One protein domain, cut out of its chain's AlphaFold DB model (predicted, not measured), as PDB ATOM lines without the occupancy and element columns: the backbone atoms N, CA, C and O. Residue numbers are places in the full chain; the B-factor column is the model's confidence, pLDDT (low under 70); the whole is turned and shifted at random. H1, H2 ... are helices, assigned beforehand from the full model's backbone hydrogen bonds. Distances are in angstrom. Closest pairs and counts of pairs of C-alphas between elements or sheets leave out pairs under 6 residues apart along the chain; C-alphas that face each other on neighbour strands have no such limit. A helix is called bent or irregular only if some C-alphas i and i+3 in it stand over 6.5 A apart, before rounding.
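What this domain is: This is residues 11 to 130 of the 132 residues of an uncharacterized protein of Pseudomonas sp. S3E12 (UniProt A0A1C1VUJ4). A long, arched helix, H2, runs nearly the whole length of a rod, and H3, the short H4 and H5 come back beside it one after another. At one end H1 and H5 pack beside the arm H2a, making three helices there, while at the other end H2b and H3 form a two-helix hairpin. The printed part has 120 residues with five named helices, in the order H1, H2, H3, H4, H5, and no named strand; the class is all helix. It is only just loose, close to extended, with a radius of gyration of the C-alphas of 19.9 A and spans of 64 by 28 by 19 A.

Where its parts are: H2 covers residues 36 to 79 and was assigned as one helix by its hydrogen bonds, but it is bent, with C-alphas 51 and 54 7.6 A apart. Its arms are H2a, residues 36 to 51, 22.2 A long from C-alpha 36 at (-22.922, -13.604, -8.258), and H2b, residues 54 to 79, 33.2 A long. H2b has a kink of 60 degrees near residue 61 and is irregular, with C-alphas 59 and 62 7.4 A apart. H1, residues 11 to 30, was also assigned as one helix by its hydrogen bonds but is bent, with C-alphas 18 and 21 6.7 A apart; its arms are H1a, residues 11 to 18, and H1b, residues 21 to 30. H3, residues 86 to 102, is 24.0 A long and only just irregular, with C-alphas 97 and 100 6.6 A apart. H4 covers residues 104 to 107. H5, residues 109 to 130, is 32.1 A long, ends at C-alpha 130 at (-19.184, -10.124, -9.454), and is only just irregular, with C-alphas 112 and 115 6.7 A apart.

How they stand to each other: H2 is the hub, touching 4 other helices. H2a touches H5 at a shallow tilt of 20 degrees, opposite ways; their closest C-alphas, of Ala 47 and Gly 120, are 4.1 A apart. H1b and H2a form a helical hairpin, closest at the C-alphas of Pro 21 and Ala 46, 6.2 A. H1a touches residues 112 to 119 of H5, closest at the C-alphas of Ile 14 and Ile 116, 7.1 A. H2b, with residues 68 to 79, forms a helical hairpin with H3, closest at the C-alphas of Thr 75 and Arg 96, 6.4 A. H2b touches H4 with residues 57 to 65, closest at the C-alphas of Gln 65 and Val 106, 6.1 A. H3 and H5 are apart. The helix packing is mostly aligned. Every O i to N i+4 pair is within hydrogen-bond range in H1a, H1b and H2a, against 18 of 22 in H2b, 11 of 13 in H3 and 13 of 18 in H5; H4 is too short for such a pair.

The domain as a whole: The two C-alphas farthest apart, of Asn 36 and Asp 82, are 64.1 A apart. The printed part has no cut and no long link. The mean pLDDT of the printed part is 94.4, and no printed residue is under 70.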
ATOM      1  N   ILE A  11     -33.313  -0.540 -35.274       95.75
ATOM      2  CA  ILE A  11     -33.616  -0.120 -33.901       95.75
ATOM      3  C   ILE A  11     -34.247  -1.273 -33.123       95.75
ATOM      4  O   ILE A  11     -33.797  -1.583 -32.021       95.75
ATOM      5  N   THR A  12     -35.243  -1.942 -33.708       95.25
ATOM      6  CA  THR A  12     -35.899  -3.087 -33.072       95.25
ATOM      7  C   THR A  12     -34.916  -4.229 -32.843       95.25
ATOM      8  O   THR A  12     -34.891  -4.794 -31.753       95.25
ATOM      9  N   TYR A  13     -34.057  -4.535 -33.819       95.00
ATOM     10  CA  TYR A  13     -33.023  -5.558 -33.677       95.00
ATOM     11  C   TYR A  13     -32.059  -5.258 -32.521       95.00
ATOM     12  O   TYR A  13     -31.814  -6.130 -31.686       95.00
ATOM     13  N   ILE A  14     -31.535  -4.030 -32.434       96.06
ATOM     14  CA  ILE A  14     -30.606  -3.631 -31.365       96.06
ATOM     15  C   ILE A  14     -31.303  -3.684 -30.000       96.06
ATOM     16  O   ILE A  14     -30.752  -4.255 -29.062       96.06
ATOM     17  N   ALA A  15     -32.520  -3.143 -29.896       96.38
ATOM     18  CA  ALA A  15     -33.283  -3.139 -28.650       96.38
ATOM     19  C   ALA A  15     -33.560  -4.563 -28.142       96.38
ATOM     20  O   ALA A  15     -33.313  -4.859 -26.974       96.38
ATOM     21  N   LEU A  16     -34.003  -5.462 -29.028       95.06
ATOM     22  CA  LEU A  16     -34.220  -6.868 -28.683       95.06
ATOM     23  C   LEU A  16     -32.916  -7.560 -28.290       95.06
ATOM     24  O   LEU A  16     -32.896  -8.291 -27.307       95.06
ATOM     25  N   THR A  17     -31.823  -7.292 -29.010       95.19
ATOM     26  CA  THR A  17     -30.504  -7.853 -28.684       95.19
ATOM     27  C   THR A  17     -30.092  -7.467 -27.265       95.19
ATOM     28  O   THR A  17     -29.694  -8.331 -26.492       95.19
ATOM     29  N   TYR A  18     -30.253  -6.197 -26.883       94.94
ATOM     30  CA  TYR A  18     -29.929  -5.714 -25.537       94.94
ATOM     31  C   TYR A  18     -30.841  -6.260 -24.444       94.94
ATOM     32  O   TYR A  18     -30.392  -6.424 -23.313       94.94
ATOM     33  N   ALA A  19     -32.097  -6.563 -24.767       95.50
ATOM     34  CA  ALA A  19     -33.030  -7.120 -23.800       95.50
ATOM     35  C   ALA A  19     -32.660  -8.552 -23.377       95.50
ATOM     36  O   ALA A  19     -32.927  -8.921 -22.239       95.50
ATOM     37  N   ILE A  20     -32.023  -9.348 -24.246       94.44
ATOM     38  CA  ILE A  20     -31.707 -10.768 -23.990       94.44
ATOM     39  C   ILE A  20     -30.990 -11.002 -22.646       94.44
ATOM     40  O   ILE A  20     -31.516 -11.774 -21.843       94.44
ATOM     41  N   PRO A  21     -29.834 -10.373 -22.346       94.44
ATOM     42  CA  PRO A  21     -29.165 -10.586 -21.062       94.44
ATOM     43  C   PRO A  21     -30.013 -10.123 -19.869       94.44
ATOM     44  O   PRO A  21     -30.022 -10.795 -18.843       94.44
ATOM     45  N   CYS A  22     -30.766  -9.026 -20.001       94.50
ATOM     46  CA  CYS A  22     -31.653  -8.541 -18.940       94.50
ATOM     47  C   CYS A  22     -32.778  -9.536 -18.638       94.50
ATOM     48  O   CYS A  22     -33.083  -9.787 -17.477       94.50
ATOM     49  N   LEU A  23     -33.370 -10.130 -19.677       96.50
ATOM     50  CA  LEU A  23     -34.404 -11.152 -19.540       96.50
ATOM     51  C   LEU A  23     -33.852 -12.434 -18.908       96.50
ATOM     52  O   LEU A  23     -34.524 -13.027 -18.073       96.50
ATOM     53  N   ALA A  24     -32.628 -12.837 -19.259       95.88
ATOM     54  CA  ALA A  24     -31.975 -13.990 -18.642       95.88
ATOM     55  C   ALA A  24     -31.711 -13.764 -17.143       95.88
ATOM     56  O   ALA A  24     -32.014 -14.631 -16.328       95.88
ATOM     57  N   LEU A  25     -31.213 -12.581 -16.765       95.62
ATOM     58  CA  LEU A  25     -31.019 -12.217 -15.358       95.62
ATOM     59  C   LEU A  25     -32.345 -12.135 -14.593       95.62
ATOM     60  O   LEU A  25     -32.424 -12.605 -13.462       95.62
ATOM     61  N   LEU A  26     -33.390 -11.575 -15.212       97.00
ATOM     62  CA  LEU A  26     -34.729 -11.530 -14.626       97.00
ATOM     63  C   LEU A  26     -35.289 -12.940 -14.401       97.00
ATOM     64  O   LEU A  26     -35.853 -13.202 -13.347       97.00
ATOM     65  N   ALA A  27     -35.109 -13.851 -15.361       97.31
ATOM     66  CA  ALA A  27     -35.548 -15.235 -15.228       97.31
ATOM     67  C   ALA A  27     -34.832 -15.952 -14.073       97.31
ATOM     68  O   ALA A  27     -35.495 -16.591 -13.263       97.31
ATOM     69  N   LEU A  28     -33.509 -15.781 -13.953       97.06
ATOM     70  CA  LEU A  28     -32.741 -16.305 -12.818       97.06
ATOM     71  C   LEU A  28     -33.233 -15.729 -11.487       97.06
ATOM     72  O   LEU A  28     -33.339 -16.456 -10.507       97.06
ATOM     73  N   TRP A  29     -33.566 -14.437 -11.450       97.19
ATOM     74  CA  TRP A  29     -34.107 -13.800 -10.249       97.19
ATOM     75  C   TRP A  29     -35.467 -14.382  -9.856       97.19
ATOM     76  O   TRP A  29     -35.683 -14.696  -8.694       97.19
ATOM     77  N   MET A  30     -36.361 -14.585 -10.826       97.75
ATOM     78  CA  MET A  30     -37.679 -15.183 -10.591       97.75
ATOM     79  C   MET A  30     -37.618 -16.647 -10.128       97.75
ATOM     80  O   MET A  30     -38.613 -17.157  -9.621       97.75
ATOM     81  N   GLN A  31     -36.489 -17.325 -10.345       96.88
ATOM     82  CA  GLN A  31     -36.252 -18.714  -9.942       96.88
ATOM     83  C   GLN A  31     -35.434 -18.829  -8.647       96.88
ATOM     84  O   GLN A  31     -35.076 -19.937  -8.272       96.88
ATOM     85  N   ASP A  32     -35.116 -17.705  -7.990       95.56
ATOM     86  CA  ASP A  32     -34.194 -17.631  -6.843       95.56
ATOM     87  C   ASP A  32     -32.773 -18.172  -7.138       95.56
ATOM     88  O   ASP A  32     -31.966 -18.384  -6.234       95.56
ATOM     89  N   ASP A  33     -32.422 -18.312  -8.421       96.56
ATOM     90  CA  ASP A  33     -31.134 -18.820  -8.917       96.56
ATOM     91  C   ASP A  33     -30.142 -17.693  -9.259       96.56
ATOM     92  O   ASP A  33     -29.019 -17.935  -9.728       96.56
ATOM     93  N   LEU A  34     -30.531 -16.430  -9.057       95.81
ATOM     94  CA  LEU A  34     -29.658 -15.286  -9.292       95.81
ATOM     95  C   LEU A  34     -28.631 -15.147  -8.160       95.81
ATOM     96  O   LEU A  34     -28.907 -14.617  -7.090       95.81
ATOM     97  N   THR A  35     -27.404 -15.568  -8.446       94.56
ATOM     98  CA  THR A  35     -26.224 -15.446  -7.585       94.56
ATOM     99  C   THR A  35     -25.140 -14.655  -8.316       94.56
ATOM    100  O   THR A  35     -25.205 -14.478  -9.535       94.56
ATOM    101  N   ASN A  36     -24.084 -14.232  -7.611       94.06
ATOM    102  CA  ASN A  36     -22.922 -13.604  -8.258       94.06
ATOM    103  C   ASN A  36     -22.331 -14.500  -9.360       94.06
ATOM    104  O   ASN A  36     -21.959 -14.006 -10.424       94.06
ATOM    105  N   LEU A  37     -22.303 -15.822  -9.145       93.88
ATOM    106  CA  LEU A  37     -21.808 -16.785 -10.126       93.88
ATOM    107  C   LEU A  37     -22.703 -16.850 -11.372       93.88
ATOM    108  O   LEU A  37     -22.200 -16.725 -12.489       93.88
ATOM    109  N   THR A  38     -24.017 -17.025 -11.209       94.75
ATOM    110  CA  THR A  38     -24.939 -17.136 -12.354       94.75
ATOM    111  C   THR A  38     -25.073 -15.807 -13.102       94.75
ATOM    112  O   THR A  38     -25.150 -15.807 -14.335       94.75
ATOM    113  N   ALA A  39     -24.976 -14.669 -12.405       93.81
ATOM    114  CA  ALA A  39     -24.894 -13.344 -13.016       93.81
ATOM    115  C   ALA A  39     -23.606 -13.170 -13.837       93.81
ATOM    116  O   ALA A  39     -23.667 -12.792 -15.010       93.81
ATOM    117  N   ALA A  40     -22.444 -13.505 -13.265       94.69
ATOM    118  CA  ALA A  40     -21.153 -13.441 -13.949       94.69
ATOM    119  C   ALA A  40     -21.122 -14.317 -15.210       94.69
ATOM    120  O   ALA A  40     -20.666 -13.869 -16.266       94.69
ATOM    121  N   LEU A  41     -21.641 -15.547 -15.128       94.19
ATOM    122  CA  LEU A  41     -21.739 -16.456 -16.271       94.19
ATOM    123  C   LEU A  41     -22.670 -15.903 -17.353       94.19
ATOM    124  O   LEU A  41     -22.275 -15.835 -18.516       94.19
ATOM    125  N   THR A  42     -23.870 -15.452 -16.977       95.25
ATOM    126  CA  THR A  42     -24.852 -14.886 -17.917       95.25
ATOM    127  C   THR A  42     -24.274 -13.690 -18.669       95.25
ATOM    128  O   THR A  42     -24.312 -13.646 -19.902       95.25
ATOM    129  N   LEU A  43     -23.669 -12.745 -17.945       95.50
ATOM    130  CA  LEU A  43     -23.047 -11.560 -18.532       95.50
ATOM    131  C   LEU A  43     -21.828 -11.919 -19.393       95.50
ATOM    132  O   LEU A  43     -21.670 -11.368 -20.482       95.50
ATOM    133  N   GLY A  44     -20.992 -12.863 -18.954       95.56
ATOM    134  CA  GLY A  44     -19.807 -13.305 -19.693       95.56
ATOM    135  C   GLY A  44     -20.140 -14.021 -21.006       95.56
ATOM    136  O   GLY A  44     -19.513 -13.762 -22.041       95.56
ATOM    137  N   VAL A  45     -21.161 -14.881 -20.996       95.62
ATOM    138  CA  VAL A  45     -21.669 -15.547 -22.204       95.62
ATOM    139  C   VAL A  45     -22.294 -14.523 -23.149       95.62
ATOM    140  O   VAL A  45     -21.932 -14.489 -24.327       95.62
ATOM    141  N   ALA A  46     -23.161 -13.639 -22.645       95.94
ATOM    142  CA  ALA A  46     -23.775 -12.586 -23.452       95.94
ATOM    143  C   ALA A  46     -22.726 -11.660 -24.089       95.94
ATOM    144  O   ALA A  46     -22.794 -11.381 -25.287       95.94
ATOM    145  N   ALA A  47     -21.704 -11.256 -23.327       96.25
ATOM    146  CA  ALA A  47     -20.581 -10.471 -23.827       96.25
ATOM    147  C   ALA A  47     -19.864 -11.166 -24.990       96.25
ATOM    148  O   ALA A  47     -19.606 -10.554 -26.029       96.25
ATOM    149  N   THR A  48     -19.569 -12.459 -24.835       95.88
ATOM    150  CA  THR A  48     -18.907 -13.260 -25.871       95.88
ATOM    151  C   THR A  48     -19.758 -13.340 -27.134       95.88
ATOM    152  O   THR A  48     -19.244 -13.130 -28.233       95.88
ATOM    153  N   LEU A  49     -21.064 -13.584 -26.990       95.38
ATOM    154  CA  LEU A  49     -21.992 -13.630 -28.119       95.38
ATOM    155  C   LEU A  49     -22.082 -12.283 -28.836       95.38
ATOM    156  O   LEU A  49     -21.995 -12.253 -30.061       95.38
ATOM    157  N   PHE A  50     -22.189 -11.173 -28.102       96.31
ATOM    158  CA  PHE A  50     -22.272  -9.835 -28.693       96.31
ATOM    159  C   PHE A  50     -21.008  -9.496 -29.488       96.31
ATOM    160  O   PHE A  50     -21.105  -9.105 -30.648       96.31
ATOM    161  N   LEU A  51     -19.823  -9.741 -28.917       96.31
ATOM    162  CA  LEU A  51     -18.535  -9.482 -29.576       96.31
ATOM    163  C   LEU A  51     -18.272 -10.390 -30.789       96.31
ATOM    164  O   LEU A  51     -17.437 -10.071 -31.636       96.31
ATOM    165  N   ARG A  52     -18.954 -11.536 -30.879       95.31
ATOM    166  CA  ARG A  52     -18.859 -12.469 -32.013       95.31
ATOM    167  C   ARG A  52     -20.056 -12.393 -32.957       95.31
ATOM    168  O   ARG A  52     -20.077 -13.117 -33.951       95.31
ATOM    169  N   MET A  53     -21.021 -11.512 -32.700       93.50
ATOM    170  CA  MET A  53     -22.301 -11.540 -33.403       93.50
ATOM    171  C   MET A  53     -22.161 -11.260 -34.898       93.50
ATOM    172  O   MET A  53     -22.812 -11.921 -35.701       93.50
ATOM    173  N   GLU A  54     -21.275 -10.344 -35.292       93.25
ATOM    174  CA  GLU A  54     -21.004 -10.096 -36.711       93.25
ATOM    175  C   GLU A  54     -20.468 -11.347 -37.417       93.25
ATOM    176  O   GLU A  54     -20.942 -11.708 -38.494       93.25
ATOM    177  N   TRP A  55     -19.517 -12.040 -36.789       93.06
ATOM    178  CA  TRP A  55     -18.941 -13.262 -37.337       93.06
ATOM    179  C   TRP A  55     -19.997 -14.366 -37.490       93.06
ATOM    180  O   TRP A  55     -20.067 -14.993 -38.544       93.06
ATOM    181  N   ILE A  56     -20.878 -14.542 -36.498       88.50
ATOM    182  CA  ILE A  56     -22.000 -15.497 -36.568       88.50
ATOM    183  C   ILE A  56     -22.933 -15.155 -37.739       88.50
ATOM    184  O   ILE A  56     -23.377 -16.029 -38.481       88.50
ATOM    185  N   GLN A  57     -23.219 -13.873 -37.944       89.56
ATOM    186  CA  GLN A  57     -24.137 -13.434 -38.994       89.56
ATOM    187  C   GLN A  57     -23.516 -13.499 -40.397       89.56
ATOM    188  O   GLN A  57     -24.238 -13.613 -41.390       89.56
ATOM    189  N   ASN A  58     -22.185 -13.518 -40.511       92.19
ATOM    190  CA  ASN A  58     -21.502 -13.678 -41.797       92.19
ATOM    191  C   ASN A  58     -21.829 -15.009 -42.485       92.19
ATOM    192  O   ASN A  58     -21.907 -15.037 -43.713       92.19
ATOM    193  N   PHE A  59     -22.113 -16.074 -41.728       89.81
ATOM    194  CA  PHE A  59     -22.504 -17.374 -42.289       89.81
ATOM    195  C   PHE A  59     -23.796 -17.315 -43.113       89.81
ATOM    196  O   PHE A  59     -23.959 -18.072 -44.068       89.81
ATOM    197  N   VAL A  60     -24.715 -16.406 -42.775       88.75
ATOM    198  CA  VAL A  60     -26.015 -16.268 -43.454       88.75
ATOM    199  C   VAL A  60     -26.109 -15.014 -44.326       88.75
ATOM    200  O   VAL A  60     -27.036 -14.894 -45.130       88.75
ATOM    201  N   ARG A  61     -25.126 -14.105 -44.239       90.81
ATOM    202  CA  ARG A  61     -25.135 -12.795 -44.910       90.81
ATOM    203  C   ARG A  61     -25.335 -12.903 -46.422       90.81
ATOM    204  O   ARG A  61     -26.158 -12.182 -46.972       90.81
ATOM    205  N   ALA A  62     -24.663 -13.844 -47.089       93.69
ATOM    206  CA  ALA A  62     -24.804 -14.033 -48.537       93.69
ATOM    207  C   ALA A  62     -26.234 -14.427 -48.952       93.69
ATOM    208  O   ALA A  62     -26.727 -14.004 -49.997       93.69
ATOM    209  N   ARG A  63     -26.928 -15.226 -48.130       93.00
ATOM    210  CA  ARG A  63     -28.331 -15.583 -48.375       93.00
ATOM    211  C   ARG A  63     -29.235 -14.363 -48.223       93.00
ATOM    212  O   ARG A  63     -30.109 -14.160 -49.061       93.00
ATOM    213  N   TRP A  64     -29.021 -13.558 -47.187       92.69
ATOM    214  CA  TRP A  64     -29.806 -12.345 -46.955       92.69
ATOM    215  C   TRP A  64     -29.537 -11.246 -47.981       92.69
ATOM    216  O   TRP A  64     -30.477 -10.550 -48.347       92.69
ATOM    217  N   GLN A  65     -28.311 -11.133 -48.499       95.69
ATOM    218  CA  GLN A  65     -27.986 -10.246 -49.621       95.69
ATOM    219  C   GLN A  65     -28.834 -10.583 -50.847       95.69
ATOM    220  O   GLN A  65     -29.511  -9.707 -51.378       95.69
ATOM    221  N   ARG A  66     -28.880 -11.861 -51.243       95.88
ATOM    222  CA  ARG A  66     -29.715 -12.294 -52.374       95.88
ATOM    223  C   ARG A  66     -31.194 -11.998 -52.142       95.88
ATOM    224  O   ARG A  66     -31.890 -11.582 -53.059       95.88
ATOM    225  N   GLU A  67     -31.686 -12.209 -50.923       94.81
ATOM    226  CA  GLU A  67     -33.082 -11.911 -50.595       94.81
ATOM    227  C   GLU A  67     -33.385 -10.406 -50.653       94.81
ATOM    228  O   GLU A  67     -34.425 -10.014 -51.184       94.81
ATOM    229  N   TYR A  68     -32.476  -9.570 -50.147       95.06
ATOM    230  CA  TYR A  68     -32.570  -8.115 -50.230       95.06
ATOM    231  C   TYR A  68     -32.634  -7.639 -51.684       95.06
ATOM    232  O   TYR A  68     -33.559  -6.916 -52.047       95.06
ATOM    233  N   GLU A  69     -31.701  -8.092 -52.524       96.44
ATOM    234  CA  GLU A  69     -31.639  -7.737 -53.946       96.44
ATOM    235  C   GLU A  69     -32.901  -8.171 -54.696       96.44
ATOM    236  O   GLU A  69     -33.477  -7.381 -55.440       96.44
ATOM    237  N   GLN A  70     -33.385  -9.393 -54.449       95.88
ATOM    238  CA  GLN A  70     -34.627  -9.889 -55.046       95.88
ATOM    239  C   GLN A  70     -35.833  -9.030 -54.658       95.88
ATOM    240  O   GLN A  70     -36.638  -8.673 -55.517       95.88
ATOM    241  N   LYS A  71     -35.970  -8.679 -53.373       94.56
ATOM    242  CA  LYS A  71     -37.072  -7.828 -52.903       94.56
ATOM    243  C   LYS A  71     -36.972  -6.406 -53.448       94.56
ATOM    244  O   LYS A  71     -38.001  -5.823 -53.793       94.56
ATOM    245  N   LEU A  72     -35.763  -5.856 -53.536       95.75
ATOM    246  CA  LEU A  72     -35.531  -4.527 -54.093       95.75
ATOM    247  C   LEU A  72     -35.907  -4.493 -55.578       95.75
ATOM    248  O   LEU A  72     -36.734  -3.674 -55.964       95.75
ATOM    249  N   ALA A  73     -35.405  -5.439 -56.375       96.00
ATOM    250  CA  ALA A  73     -35.726  -5.544 -57.798       96.00
ATOM    251  C   ALA A  73     -37.230  -5.746 -58.042       96.00
ATOM    252  O   ALA A  73     -37.812  -5.081 -58.895       96.00
ATOM    253  N   ALA A  74     -37.886  -6.612 -57.261       95.31
ATOM    254  CA  ALA A  74     -39.331  -6.821 -57.362       95.31
ATOM    255  C   ALA A  74     -40.133  -5.553 -57.014       95.31
ATOM    256  O   ALA A  74     -41.141  -5.261 -57.657       95.31
ATOM    257  N   THR A  75     -39.686  -4.786 -56.015       94.94
ATOM    258  CA  THR A  75     -40.341  -3.529 -55.619       94.94
ATOM    259  C   THR A  75     -40.134  -2.438 -56.670       94.94
ATOM    260  O   THR A  75     -41.075  -1.710 -56.979       94.94
ATOM    261  N   ASP A  76     -38.938  -2.352 -57.254       96.31
ATOM    262  CA  ASP A  76     -38.609  -1.383 -58.304       96.31
ATOM    263  C   ASP A  76     -39.374  -1.690 -59.596       96.31
ATOM    264  O   ASP A  76     -39.977  -0.789 -60.179       96.31
ATOM    265  N   ALA A  77     -39.468  -2.967 -59.979       95.50
ATOM    266  CA  ALA A  77     -40.304  -3.405 -61.093       95.50
ATOM    267  C   ALA A  77     -41.793  -3.103 -60.855       95.50
ATOM    268  O   ALA A  77     -42.485  -2.657 -61.766       95.50
ATOM    269  N   ALA A  78     -42.292  -3.298 -59.627       93.56
ATOM    270  CA  ALA A  78     -43.666  -2.941 -59.288       93.56
ATOM    271  C   ALA A  78     -43.900  -1.427 -59.394       93.56
ATOM    272  O   ALA A  78     -44.918  -1.015 -59.937       93.56
ATOM    273  N   LEU A  79     -42.961  -0.605 -58.915       94.94
ATOM    274  CA  LEU A  79     -43.043   0.858 -58.972       94.94
ATOM    275  C   LEU A  79     -42.978   1.429 -60.392       94.94
ATOM    276  O   LEU A  79     -43.549   2.494 -60.622       94.94
ATOM    277  N   ALA A  80     -42.307   0.735 -61.313       95.12
ATOM    278  CA  ALA A  80     -42.210   1.114 -62.721       95.12
ATOM    279  C   ALA A  80     -43.519   0.917 -63.502       95.12
ATOM    280  O   ALA A  80     -43.616   1.352 -64.645       95.12
ATOM    281  N   ARG A  81     -44.527   0.265 -62.911       93.88
ATOM    282  CA  ARG A  81     -45.839   0.114 -63.536       93.88
ATOM    283  C   ARG A  81     -46.614   1.436 -63.540       93.88
ATOM    284  O   ARG A  81     -46.692   2.142 -62.525       93.88
ATOM    285  N   ASP A  82     -47.250   1.719 -64.671       89.75
ATOM    286  CA  ASP A  82     -48.047   2.932 -64.879       89.75
ATOM    287  C   ASP A  82     -49.476   2.831 -64.327       89.75
ATOM    288  O   ASP A  82     -50.123   3.851 -64.106       89.75
ATOM    289  N   ASP A  83     -49.955   1.618 -64.043       94.62
ATOM    290  CA  ASP A  83     -51.325   1.342 -63.596       94.62
ATOM    291  C   ASP A  83     -51.526   1.431 -62.071       94.62
ATOM    292  O   ASP A  83     -52.602   1.129 -61.560       94.62
ATOM    293  N   LEU A  84     -50.503   1.858 -61.327       92.19
ATOM    294  CA  LEU A  84     -50.580   2.010 -59.875       92.19
ATOM    295  C   LEU A  84     -51.404   3.234 -59.471       92.19
ATOM    296  O   LEU A  84     -51.109   4.365 -59.868       92.19
ATOM    297  N   SER A  85     -52.340   3.044 -58.540       95.44
ATOM    298  CA  SER A  85     -52.962   4.173 -57.850       95.44
ATOM    299  C   SER A  85     -51.931   4.959 -57.025       95.44
ATOM    300  O   SER A  85     -50.903   4.436 -56.575       95.44
ATOM    301  N   ALA A  86     -52.228   6.230 -56.738       94.94
ATOM    302  CA  ALA A  86     -51.364   7.072 -55.906       94.94
ATOM    303  C   ALA A  86     -51.108   6.468 -54.508       94.94
ATOM    304  O   ALA A  86     -50.009   6.590 -53.957       94.94
ATOM    305  N   ILE A  87     -52.107   5.783 -53.939       96.00
ATOM    306  CA  ILE A  87     -52.009   5.133 -52.627       96.00
ATOM    307  C   ILE A  87     -51.049   3.940 -52.689       96.00
ATOM    308  O   ILE A  87     -50.175   3.808 -51.825       96.00
ATOM    309  N   GLU A  88     -51.175   3.090 -53.709       95.19
ATOM    310  CA  GLU A  88     -50.311   1.921 -53.898       95.19
ATOM    311  C   GLU A  88     -48.871   2.335 -54.168       95.19
ATOM    312  O   GLU A  88     -47.957   1.840 -53.504       95.19
ATOM    313  N   ARG A  89     -48.666   3.317 -55.052       95.50
ATOM    314  CA  ARG A  89     -47.339   3.870 -55.335       95.50
ATOM    315  C   ARG A  89     -46.685   4.408 -54.061       95.50
ATOM    316  O   ARG A  89     -45.544   4.056 -53.763       95.50
ATOM    317  N   ARG A  90     -47.420   5.162 -53.232       96.19
ATOM    318  CA  ARG A  90     -46.914   5.661 -51.939       96.19
ATOM    319  C   ARG A  90     -46.612   4.533 -50.945       96.19
ATOM    320  O   ARG A  90     -45.692   4.651 -50.133       96.19
ATOM    321  N   ARG A  91     -47.383   3.443 -50.948       94.62
ATOM    322  CA  ARG A  91     -47.122   2.267 -50.099       94.62
ATOM    323  C   ARG A  91     -45.855   1.533 -50.541       94.62
ATOM    324  O   ARG A  91     -45.017   1.246 -49.689       94.62
ATOM    325  N   LEU A  92     -45.692   1.289 -51.840       95.25
ATOM    326  CA  LEU A  92     -44.510   0.639 -52.410       95.25
ATOM    327  C   LEU A  92     -43.243   1.474 -52.203       95.25
ATOM    328  O   LEU A  92     -42.228   0.934 -51.781       95.25
ATOM    329  N   GLN A  93     -43.314   2.796 -52.387       95.56
ATOM    330  CA  GLN A  93     -42.193   3.698 -52.090       95.56
ATOM    331  C   GLN A  93     -41.782   3.629 -50.615       95.56
ATOM    332  O   GLN A  93     -40.597   3.526 -50.304       95.56
ATOM    333  N   ARG A  94     -42.752   3.633 -49.689       94.75
ATOM    334  CA  ARG A  94     -42.459   3.456 -48.258       94.75
ATOM    335  C   ARG A  94     -41.795   2.112 -47.981       94.75
ATOM    336  O   ARG A  94     -40.817   2.079 -47.243       94.75
ATOM    337  N   TYR A  95     -42.297   1.030 -48.575       93.38
ATOM    338  CA  TYR A  95     -41.700  -0.296 -48.424       93.38
ATOM    339  C   TYR A  95     -40.258  -0.327 -48.938       93.38
ATOM    340  O   TYR A  95     -39.351  -0.693 -48.195       93.38
ATOM    341  N   ARG A  96     -40.034   0.163 -50.164       94.50
ATOM    342  CA  ARG A  96     -38.711   0.294 -50.780       94.50
ATOM    343  C   ARG A  96     -37.729   1.030 -49.872       94.50
ATOM    344  O   ARG A  96     -36.628   0.546 -49.633       94.50
ATOM    345  N   ASN A  97     -38.146   2.170 -49.322       94.25
ATOM    346  CA  ASN A  97     -37.306   2.989 -48.449       94.25
ATOM    347  C   ASN A  97     -36.987   2.290 -47.116       94.25
ATOM    348  O   ASN A  97     -35.920   2.509 -46.550       94.25
ATOM    349  N   GLN A  98     -37.882   1.431 -46.622       94.31
ATOM    350  CA  GLN A  98     -37.656   0.647 -45.406       94.31
ATOM    351  C   GLN A  98     -36.761  -0.576 -45.627       94.31
ATOM    352  O   GLN A  98     -36.141  -1.037 -44.670       94.31
ATOM    353  N   LEU A  99     -36.673  -1.121 -46.848       94.44
ATOM    354  CA  LEU A  99     -35.921  -2.353 -47.113       94.44
ATOM    355  C   LEU A  99     -34.462  -2.254 -46.660       94.44
ATOM    356  O   LEU A  99     -33.961  -3.188 -46.041       94.44
ATOM    357  N   ALA A 100     -33.789  -1.127 -46.905       94.19
ATOM    358  CA  ALA A 100     -32.393  -0.964 -46.500       94.19
ATOM    359  C   ALA A 100     -32.211  -1.026 -44.974       94.19
ATOM    360  O   ALA A 100     -31.252  -1.637 -44.502       94.19
ATOM    361  N   ASP A 101     -33.140  -0.440 -44.213       95.56
ATOM    362  CA  ASP A 101     -33.119  -0.472 -42.748       95.56
ATOM    363  C   ASP A 101     -33.535  -1.836 -42.183       95.56
ATOM    364  O   ASP A 101     -33.027  -2.249 -41.152       95.56
ATOM    365  N   ARG A 102     -34.406  -2.578 -42.869       94.25
ATOM    366  CA  ARG A 102     -34.787  -3.949 -42.483       94.25
ATOM    367  C   ARG A 102     -33.702  -4.977 -42.799       94.25
ATOM    368  O   ARG A 102     -33.529  -5.943 -42.068       94.25
ATOM    369  N   TYR A 103     -32.929  -4.755 -43.859       95.44
ATOM    370  CA  TYR A 103     -31.757  -5.559 -44.215       95.44
ATOM    371  C   TYR A 103     -30.451  -4.917 -43.718       95.44
ATOM    372  O   TYR A 103     -29.387  -5.115 -44.300       95.44
ATOM    373  N   HIS A 104     -30.504  -4.163 -42.615       95.69
ATOM    374  CA  HIS A 104     -29.364  -3.428 -42.056       95.69
ATOM    375  C   HIS A 104     -28.135  -4.296 -41.732       95.69
ATOM    376  O   HIS A 104     -27.007  -3.816 -41.819       95.69
ATOM    377  N   LEU A 105     -28.329  -5.580 -41.414       94.00
ATOM    378  CA  LEU A 105     -27.250  -6.556 -41.180       94.00
ATOM    379  C   LEU A 105     -26.424  -6.848 -42.445       94.00
ATOM    380  O   LEU A 105     -25.315  -7.369 -42.367       94.00
ATOM    381  N   VAL A 106     -26.970  -6.494 -43.605       94.50
ATOM    382  CA  VAL A 106     -26.359  -6.643 -44.920       94.50
ATOM    383  C   VAL A 106     -25.926  -5.282 -45.466       94.50
ATOM    384  O   VAL A 106     -24.777  -5.110 -45.861       94.50
ATOM    385  N   THR A 107     -26.822  -4.294 -45.441       95.31
ATOM    386  CA  THR A 107     -26.600  -2.971 -46.052       95.31
ATOM    387  C   THR A 107     -25.703  -2.058 -45.219       95.31
ATOM    388  O   THR A 107     -25.107  -1.119 -45.739       95.31
ATOM    389  N   SER A 108     -25.632  -2.284 -43.906       94.62
ATOM    390  CA  SER A 108     -24.944  -1.404 -42.954       94.62
ATOM    391  C   SER A 108     -24.466  -2.159 -41.698       94.62
ATOM    392  O   SER A 108     -24.752  -1.746 -40.565       94.62
ATOM    393  N   PRO A 109     -23.718  -3.270 -41.866       93.88
ATOM    394  CA  PRO A 109     -23.319  -4.142 -40.763       93.88
ATOM    395  C   PRO A 109     -22.502  -3.392 -39.710       93.88
ATOM    396  O   PRO A 109     -22.836  -3.449 -38.531       93.88
ATOM    397  N   ALA A 110     -21.507  -2.599 -40.119       93.81
ATOM    398  CA  ALA A 110     -20.645  -1.867 -39.189       93.81
ATOM    399  C   ALA A 110     -21.436  -0.906 -38.282       93.81
ATOM    400  O   ALA A 110     -21.190  -0.826 -37.079       93.81
ATOM    401  N   VAL A 111     -22.436  -0.215 -38.844       95.38
ATOM    402  CA  VAL A 111     -23.312   0.699 -38.093       95.38
ATOM    403  C   VAL A 111     -24.193  -0.075 -37.113       95.38
ATOM    404  O   VAL A 111     -24.444   0.395 -36.008       95.38
ATOM    405  N   THR A 112     -24.637  -1.271 -37.501       95.75
ATOM    406  CA  THR A 112     -25.471  -2.127 -36.656       95.75
ATOM    407  C   THR A 112     -24.678  -2.747 -35.505       95.75
ATOM    408  O   THR A 112     -25.144  -2.738 -34.368       95.75
ATOM    409  N   TYR A 113     -23.491  -3.291 -35.778       95.62
ATOM    410  CA  TYR A 113     -22.717  -4.029 -34.782       95.62
ATOM    411  C   TYR A 113     -21.896  -3.132 -33.864       95.62
ATOM    412  O   TYR A 113     -21.590  -3.553 -32.756       95.62
ATOM    413  N   LYS A 114     -21.575  -1.891 -34.253       95.75
ATOM    414  CA  LYS A 114     -20.870  -0.942 -33.377       95.75
ATOM    415  C   LYS A 114     -21.508  -0.823 -31.979       95.75
ATOM    416  O   LYS A 114     -20.789  -1.059 -31.009       95.75
ATOM    417  N   PRO A 115     -22.805  -0.494 -31.830       96.44
ATOM    418  CA  PRO A 115     -23.431  -0.423 -30.511       96.44
ATOM    419  C   PRO A 115     -23.425  -1.787 -29.793       96.44
ATOM    420  O   PRO A 115     -23.079  -1.851 -28.616       96.44
ATOM    421  N   ILE A 116     -23.683  -2.888 -30.508       96.69
ATOM    422  CA  ILE A 116     -23.669  -4.249 -29.941       96.69
ATOM    423  C   ILE A 116     -22.293  -4.623 -29.384       96.69
ATOM    424  O   ILE A 116     -22.203  -5.148 -28.278       96.69
ATOM    425  N   ASN A 117     -21.220  -4.283 -30.095       96.75
ATOM    426  CA  ASN A 117     -19.850  -4.505 -29.646       96.75
ATOM    427  C   ASN A 117     -19.522  -3.667 -28.407       96.75
ATOM    428  O   ASN A 117     -18.911  -4.184 -27.475       96.75
ATOM    429  N   VAL A 118     -19.953  -2.399 -28.367       96.44
ATOM    430  CA  VAL A 118     -19.808  -1.547 -27.173       96.44
ATOM    431  C   VAL A 118     -20.490  -2.202 -25.975       96.44
ATOM    432  O   VAL A 118     -19.858  -2.359 -24.934       96.44
ATOM    433  N   MET A 119     -21.733  -2.660 -26.134       96.44
ATOM    434  CA  MET A 119     -22.442  -3.372 -25.070       96.44
ATOM    435  C   MET A 119     -21.729  -4.673 -24.684       96.44
ATOM    436  O   MET A 119     -21.584  -4.963 -23.504       96.44
ATOM    437  N   GLY A 120     -21.201  -5.427 -25.652       96.50
ATOM    438  CA  GLY A 120     -20.411  -6.630 -25.387       96.50
ATOM    439  C   GLY A 120     -19.198  -6.358 -24.491       96.50
ATOM    440  O   GLY A 120     -18.944  -7.113 -23.555       96.50
ATOM    441  N   TYR A 121     -18.486  -5.248 -24.710       96.25
ATOM    442  CA  TYR A 121     -17.408  -4.824 -23.814       96.25
ATOM    443  C   TYR A 121     -17.919  -4.401 -22.436       96.25
ATOM    444  O   TYR A 121     -17.330  -4.815 -21.442       96.25
ATOM    445  N   VAL A 122     -19.012  -3.633 -22.362       95.50
ATOM    446  CA  VAL A 122     -19.632  -3.245 -21.082       95.50
ATOM    447  C   VAL A 122     -19.949  -4.485 -20.249       95.50
ATOM    448  O   VAL A 122     -19.455  -4.599 -19.132       95.50
ATOM    449  N   LEU A 123     -20.663  -5.457 -20.822       94.81
ATOM    450  CA  LEU A 123     -21.010  -6.709 -20.148       94.81
ATOM    451  C   LEU A 123     -19.758  -7.476 -19.704       94.81
ATOM    452  O   LEU A 123     -19.694  -7.933 -18.565       94.81
ATOM    453  N   LYS A 124     -18.732  -7.565 -20.565       93.44
ATOM    454  CA  LYS A 124     -17.454  -8.214 -20.233       93.44
ATOM    455  C   LYS A 124     -16.791  -7.574 -19.014       93.44
ATOM    456  O   LYS A 124     -16.248  -8.294 -18.181       93.44
ATOM    457  N   PHE A 125     -16.808  -6.245 -18.913       91.88
ATOM    458  CA  PHE A 125     -16.237  -5.546 -17.765       91.88
ATOM    459  C   PHE A 125     -17.113  -5.671 -16.513       91.88
ATOM    460  O   PHE A 125     -16.579  -5.821 -15.417       91.88
ATOM    461  N   SER A 126     -18.439  -5.700 -16.662       89.62
ATOM    462  CA  SER A 126     -19.366  -5.918 -15.547       89.62
ATOM    463  C   SER A 126     -19.163  -7.266 -14.856       89.62
ATOM    464  O   SER A 126     -19.363  -7.345 -13.652       89.62
ATOM    465  N   VAL A 127     -18.695  -8.304 -15.563       89.38
ATOM    466  CA  VAL A 127     -18.346  -9.601 -14.949       89.38
ATOM    467  C   VAL A 127     -17.349  -9.440 -13.796       89.38
ATOM    468  O   VAL A 127     -17.453 -10.148 -12.798       89.38
ATOM    469  N   TYR A 128     -16.407  -8.492 -13.882       85.19
ATOM    470  CA  TYR A 128     -15.434  -8.268 -12.809       85.19
ATOM    471  C   TYR A 128     -16.068  -7.728 -11.524       85.19
ATOM    472  O   TYR A 128     -15.521  -7.966 -10.452       85.19
ATOM    473  N   ALA A 129     -17.226  -7.064 -11.603       81.06
ATOM    474  CA  ALA A 129     -17.944  -6.586 -10.421       81.06
ATOM    475  C   ALA A 129     -18.506  -7.733  -9.560       81.06
ATOM    476  O   ALA A 129     -18.750  -7.537  -8.378       81.06
ATOM    477  N   PHE A 130     -18.668  -8.929 -10.136       77.75
ATOM    478  CA  PHE A 130     -19.184 -10.124  -9.454       77.75
ATOM    479  C   PHE A 130     -18.079 -11.083  -8.993       77.75
ATOM    480  O   PHE A 130     -18.370 -12.160  -8.477       77.75
TER     481      PHE A 130